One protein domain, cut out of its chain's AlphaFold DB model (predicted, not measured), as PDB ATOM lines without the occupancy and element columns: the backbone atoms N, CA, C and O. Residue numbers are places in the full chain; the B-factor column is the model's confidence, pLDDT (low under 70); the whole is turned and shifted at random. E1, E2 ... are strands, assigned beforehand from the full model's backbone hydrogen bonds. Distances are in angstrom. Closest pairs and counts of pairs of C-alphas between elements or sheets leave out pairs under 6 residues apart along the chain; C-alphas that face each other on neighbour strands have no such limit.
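Overview. This is residues 75 to 119 of the 232 residues of the protein "EGF-like domain-containing protein" of Micrurus lemniscatus lemniscatus (UniProt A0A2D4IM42). Two antiparallel hairpins stand end to end, a longer one of E1 and E2 and a small one of E3 and E4 beyond the end where E1 begins and E2 ends. The unnamed residues 75 to 85 run alongside the longer hairpin before E1, and residues 106 to 114 make a loop between E3 and E4. The printed part has 45 residues, with no named helix and four named strands in the order E1, E2, E3, E4, in two antiparallel sheets of two strands each. The class is all strand, though 18 of the 45 residues are in named elements, under half. The whole is compact, with a radius of gyration of the C-alphas of 10.4 A, yet elongated, spanning 33 by 18 by 17 A.

Along the chain. E1, residues 86 to 91, begins with C-alpha 86 at (17.041, 21.968, -27.732) and is 15.7 A long. E2, residues 94 to 99, is 17.2 A long. E3 is residues 103 to 105, 6.7 A. E4, residues 115 to 117, is 6.8 A long and ends with C-alpha 117 at (14.279, 26.733, -37.067).

Arrangement. E1 and E2 form a hairpin, antiparallel at 154 degrees, with N 87 and O 98 at 2.7 A and N 96 and O 89 at 2.9 A, within hydrogen-bond range. E3 and E4 form another, antiparallel at 143 degrees, with N 104 and O 116 at 2.8 A. Between the hairpins, the closest C-alphas of E2 and E4, Cys 99 and Cys 115, are 5.5 A apart. Those of E2 and E3, Cys 99 and Asp 105, are 6.1 A apart. E1 and E3 are only just apart, at 8.2 A.

Size, cuts and confidence. The farthest C-alphas, Gly 93 and Pro 119, are 34.4 A apart. The printed part has no cut. The links E1 to E2 and E2 to E3 are tight, and E3 to E4 is short. The mean pLDDT of the printed part is 83.4, and residues 78 to 80 and 119 are under 70.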
ATOM      1  N   CYS A  75      20.745  16.082 -17.575       86.56
ATOM      2  CA  CYS A  75      21.216  17.259 -18.313       86.56
ATOM      3  C   CYS A  75      22.661  17.672 -17.974       86.56
ATOM      4  O   CYS A  75      23.235  18.494 -18.686       86.56
ATOM      5  N   ASN A  76      23.246  17.110 -16.909       86.56
ATOM      6  CA  ASN A  76      24.656  17.279 -16.551       86.56
ATOM      7  C   ASN A  76      25.543  16.097 -17.014       86.56
ATOM      8  O   ASN A  76      26.732  16.087 -16.693       86.56
ATOM      9  N   SER A  77      25.004  15.097 -17.728       72.06
ATOM     10  CA  SER A  77      25.818  14.075 -18.411       72.06
ATOM     11  C   SER A  77      26.403  14.642 -19.711       72.06
ATOM     12  O   SER A  77      25.785  15.470 -20.378       72.06
ATOM     13  N   GLU A  78      27.578  14.155 -20.113       61.12
ATOM     14  CA  GLU A  78      28.189  14.465 -21.415       61.12
ATOM     15  C   GLU A  78      27.475  13.762 -22.594       61.12
ATOM     16  O   GLU A  78      27.845  13.940 -23.756       61.12
ATOM     17  N   ILE A  79      26.441  12.954 -22.327       63.44
ATOM     18  CA  ILE A  79      25.588  12.360 -23.358       63.44
ATOM     19  C   ILE A  79      24.627  13.420 -23.917       63.44
ATOM     20  O   ILE A  79      23.797  13.975 -23.202       63.44
ATOM     21  N   GLY A  80      24.664  13.628 -25.237       66.94
ATOM     22  CA  GLY A  80      23.690  14.445 -25.970       66.94
ATOM     23  C   GLY A  80      22.294  13.810 -26.008       66.94
ATOM     24  O   GLY A  80      21.906  13.218 -27.011       66.94
ATOM     25  N   LEU A  81      21.547  13.913 -24.906       79.75
ATOM     26  CA  LEU A  81      20.195  13.354 -24.749       79.75
ATOM     27  C   LEU A  81      19.119  14.133 -25.524       79.75
ATOM     28  O   LEU A  81      18.098  13.562 -25.914       79.75
ATOM     29  N   CYS A  82      19.358  15.426 -25.744       87.38
ATOM     30  CA  CYS A  82      18.514  16.334 -26.513       87.38
ATOM     31  C   CYS A  82      19.219  16.753 -27.815       87.38
ATOM     32  O   CYS A  82      20.443  16.681 -27.916       87.38
ATOM     33  N   GLY A  83      18.459  17.220 -28.809       85.94
ATOM     34  CA  GLY A  83      19.025  17.716 -30.068       85.94
ATOM     35  C   GLY A  83      19.804  19.028 -29.900       85.94
ATOM     36  O   GLY A  83      19.557  19.792 -28.969       85.94
ATOM     37  N   ASN A  84      20.705  19.334 -30.839       85.94
ATOM     38  CA  ASN A  84      21.608  20.500 -30.779       85.94
ATOM     39  C   ASN A  84      20.892  21.852 -30.562       85.94
ATOM     40  O   ASN A  84      21.448  22.761 -29.937       85.94
ATOM     41  N   ASP A  85      19.662  21.986 -31.070       89.62
ATOM     42  CA  ASP A  85      18.804  23.167 -30.909       89.62
ATOM     43  C   ASP A  85      17.643  22.979 -29.913       89.62
ATOM     44  O   ASP A  85      16.613  23.651 -29.978       89.62
ATOM     45  N   ALA A  86      17.859  22.106 -28.928       91.06
ATOM     46  CA  ALA A  86      17.041  21.968 -27.732       91.06
ATOM     47  C   ALA A  86      17.744  22.486 -26.466       91.06
ATOM     48  O   ALA A  86      18.927  22.828 -26.453       91.06
ATOM     49  N   ILE A  87      16.959  22.543 -25.396       90.25
ATOM     50  CA  ILE A  87      17.316  22.830 -24.013       90.25
ATOM     51  C   ILE A  87      16.903  21.591 -23.214       90.25
ATOM     52  O   ILE A  87      15.758  21.144 -23.324       90.25
ATOM     53  N   CYS A  88      17.823  21.037 -22.426       91.25
ATOM     54  CA  CYS A  88      17.517  19.965 -21.483       91.25
ATOM     55  C   CYS A  88      16.966  20.560 -20.180       91.25
ATOM     56  O   CYS A  88      17.484  21.562 -19.684       91.25
ATOM     57  N   LEU A  89      15.914  19.950 -19.640       89.75
ATOM     58  CA  LEU A  89      15.269  20.313 -18.385       89.75
ATOM     59  C   LEU A  89      15.249  19.078 -17.479       89.75
ATOM     60  O   LEU A  89      14.699  18.043 -17.854       89.75
ATOM     61  N   ASN A  90      15.847  19.190 -16.293       89.06
ATOM     62  CA  ASN A  90      15.826  18.112 -15.310       89.06
ATOM     63  C   ASN A  90      14.503  18.103 -14.532       89.06
ATOM     64  O   ASN A  90      14.078  19.138 -14.013       89.06
ATOM     65  N   GLU A  91      13.891  16.932 -14.395       83.38
ATOM     66  CA  GLU A  91      12.702  16.675 -13.584       83.38
ATOM     67  C   GLU A  91      13.007  15.533 -12.595       83.38
ATOM     68  O   GLU A  91      13.972  14.793 -12.746       83.38
ATOM     69  N   TYR A  92      12.197  15.356 -11.548       79.62
ATOM     70  CA  TYR A  92      12.510  14.334 -10.544       79.62
ATOM     71  C   TYR A  92      12.319  12.910 -11.103       79.62
ATOM     72  O   TYR A  92      11.188  12.457 -11.312       79.62
ATOM     73  N   GLY A  93      13.432  12.203 -11.315       74.69
ATOM     74  CA  GLY A  93      13.508  10.858 -11.882       74.69
ATOM     75  C   GLY A  93      13.350  10.783 -13.406       74.69
ATOM     76  O   GLY A  93      12.976   9.714 -13.899       74.69
ATOM     77  N   THR A  94      13.533  11.889 -14.142       80.06
ATOM     78  CA  THR A  94      13.453  11.943 -15.617       80.06
ATOM     79  C   THR A  94      13.933  13.300 -16.160       80.06
ATOM     80  O   THR A  94      13.861  14.298 -15.460       80.06
ATOM     81  N   TYR A  95      14.255  13.401 -17.450       85.44
ATOM     82  CA  TYR A  95      14.472  14.684 -18.137       85.44
ATOM     83  C   TYR A  95      13.409  14.943 -19.211       85.44
ATOM     84  O   TYR A  95      12.835  14.012 -19.789       85.44
ATOM     85  N   SER A  96      13.204  16.217 -19.546       87.00
ATOM     86  CA  SER A  96      12.509  16.638 -20.763       87.00
ATOM     87  C   SER A  96      13.406  17.510 -21.646       87.00
ATOM     88  O   SER A  96      14.251  18.270 -21.178       87.00
ATOM     89  N   CYS A  97      13.244  17.376 -22.962       91.25
ATOM     90  CA  CYS A  97      13.948  18.174 -23.961       91.25
ATOM     91  C   CYS A  97      12.946  19.122 -24.622       91.25
ATOM     92  O   CYS A  97      11.917  18.674 -25.125       91.25
ATOM     93  N   ARG A  98      13.248  20.422 -24.663       89.69
ATOM     94  CA  ARG A  98      12.397  21.441 -25.299       89.69
ATOM     95  C   ARG A  98      13.203  22.217 -26.330       89.69
ATOM     96  O   ARG A  98      14.296  22.669 -26.010       89.69
ATOM     97  N   CYS A  99      12.681  22.407 -27.539       92.00
ATOM     98  CA  CYS A  99      13.356  23.237 -28.538       92.00
ATOM     99  C   CYS A  99      13.588  24.674 -28.037       92.00
ATOM    100  O   CYS A  99      12.840  25.184 -27.197       92.00
ATOM    101  N   LYS A 100      14.661  25.303 -28.528       90.56
ATOM    102  CA  LYS A 100      14.955  26.720 -28.279       90.56
ATOM    103  C   LYS A 100      13.834  27.607 -28.841       90.56
ATOM    104  O   LYS A 100      13.061  27.191 -29.701       90.56
ATOM    105  N   GLU A 101      13.767  28.844 -28.366       84.00
ATOM    106  CA  GLU A 101      12.944  29.886 -28.989       84.00
ATOM    107  C   GLU A 101      13.326  30.035 -30.477       84.00
ATOM    108  O   GLU A 101      14.484  29.826 -30.840       84.00
ATOM    109  N   GLU A 102      12.349  30.305 -31.348       83.75
ATOM    110  CA  GLU A 102      12.448  30.192 -32.820       83.75
ATOM    111  C   GLU A 102      12.691  28.785 -33.408       83.75
ATOM    112  O   GLU A 102      12.952  28.659 -34.607       83.75
ATOM    113  N   TYR A 103      12.555  27.702 -32.630       87.50
ATOM    114  CA  TYR A 103      12.657  26.327 -33.141       87.50
ATOM    115  C   TYR A 103      11.401  25.488 -32.854       87.50
ATOM    116  O   TYR A 103      10.915  25.409 -31.727       87.50
ATOM    117  N   GLU A 104      10.892  24.813 -33.887       87.38
ATOM    118  CA  GLU A 104       9.821  23.818 -33.782       87.38
ATOM    119  C   GLU A 104      10.386  22.406 -33.640       87.38
ATOM    120  O   GLU A 104      11.317  22.016 -34.347       87.38
ATOM    121  N   ASP A 105       9.758  21.612 -32.779       89.56
ATOM    122  CA  ASP A 105      10.007  20.179 -32.668       89.56
ATOM    123  C   ASP A 105       9.319  19.416 -33.807       89.56
ATOM    124  O   ASP A 105       8.131  19.615 -34.071       89.56
ATOM    125  N   ARG A 106      10.062  18.538 -34.485       86.00
ATOM    126  CA  ARG A 106       9.547  17.660 -35.550       86.00
ATOM    127  C   ARG A 106       9.865  16.186 -35.316       86.00
ATOM    128  O   ARG A 106       9.792  15.382 -36.246       86.00
ATOM    129  N   SER A 107      10.208  15.815 -34.086       86.44
ATOM    130  CA  SER A 107      10.500  14.429 -33.739       86.44
ATOM    131  C   SER A 107       9.262  13.539 -33.695       86.44
ATOM    132  O   SER A 107       8.285  13.820 -33.009       86.44
ATOM    133  N   LEU A 108       9.357  12.387 -34.361       78.31
ATOM    134  CA  LEU A 108       8.297  11.372 -34.417       78.31
ATOM    135  C   LEU A 108       8.215  10.483 -33.159       78.31
ATOM    136  O   LEU A 108       7.230   9.773 -32.987       78.31
ATOM    137  N   THR A 109       9.255  10.464 -32.316       71.75
ATOM    138  CA  THR A 109       9.428   9.444 -31.255       71.75
ATOM    139  C   THR A 109       9.798   9.989 -29.872       71.75
ATOM    140  O   THR A 109       9.396   9.405 -28.868       71.75
ATOM    141  N   LYS A 110      10.555  11.090 -29.791       75.38
ATOM    142  CA  LYS A 110      10.924  11.774 -28.539       75.38
ATOM    143  C   LYS A 110      10.993  13.279 -28.755       75.38
ATOM    144  O   LYS A 110      11.766  13.717 -29.605       75.38
ATOM    145  N   SER A 111      10.256  14.051 -27.962       82.44
ATOM    146  CA  SER A 111      10.265  15.513 -28.067       82.44
ATOM    147  C   SER A 111      11.668  16.102 -27.849       82.44
ATOM    148  O   SER A 111      12.479  15.527 -27.122       82.44
ATOM    149  N   GLY A 112      11.970  17.213 -28.522       81.12
ATOM    150  CA  GLY A 112      13.218  17.966 -28.383       81.12
ATOM    151  C   GLY A 112      14.468  17.263 -28.922       81.12
ATOM    152  O   GLY A 112      15.577  17.592 -28.503       81.12
ATOM    153  N   THR A 113      14.320  16.297 -29.838       86.25
ATOM    154  CA  THR A 113      15.461  15.625 -30.499       86.25
ATOM    155  C   THR A 113      15.710  16.107 -31.935       86.25
ATOM    156  O   THR A 113      16.857  16.120 -32.371       86.25
ATOM    157  N   LEU A 114      14.682  16.597 -32.640       88.94
ATOM    158  CA  LEU A 114      14.763  17.200 -33.974       88.94
ATOM    159  C   LEU A 114      14.103  18.583 -33.951       88.94
ATOM    160  O   LEU A 114      12.954  18.762 -34.352       88.94
ATOM    161  N   CYS A 115      14.856  19.566 -33.467       90.31
ATOM    162  CA  CYS A 115      14.454  20.967 -33.474       90.31
ATOM    163  C   CYS A 115      14.875  21.622 -34.793       90.31
ATOM    164  O   CYS A 115      16.063  21.657 -35.111       90.31
ATOM    165  N   VAL A 116      13.920  22.165 -35.551       89.81
ATOM    166  CA  VAL A 116      14.185  22.916 -36.789       89.81
ATOM    167  C   VAL A 116      13.807  24.379 -36.610       89.81
ATOM    168  O   VAL A 116      12.787  24.680 -35.992       89.81
ATOM    169  N   ARG A 117      14.602  25.305 -37.159       86.69
ATOM    170  CA  ARG A 117      14.279  26.733 -37.067       86.69
ATOM    171  C   ARG A 117      12.974  27.020 -37.804       86.69
ATOM    172  O   ARG A 117      12.834  26.694 -38.982       86.69
ATOM    173  N   ASN A 118      12.055  27.675 -37.116       78.12
ATOM    174  CA  ASN A 118      10.774  28.105 -37.640       78.12
ATOM    175  C   ASN A 118      10.789  29.637 -37.774       78.12
ATOM    176  O   ASN A 118      10.906  30.309 -36.756       78.12
ATOM    177  N   PRO A 119      10.674  30.220 -38.980       67.62
ATOM    178  CA  PRO A 119      10.857  31.659 -39.200       67.62
ATOM    179  C   PRO A 119       9.655  32.528 -38.755       67.62
ATOM    180  O   PRO A 119       9.334  33.518 -39.416       67.62
TER     181      PRO A 119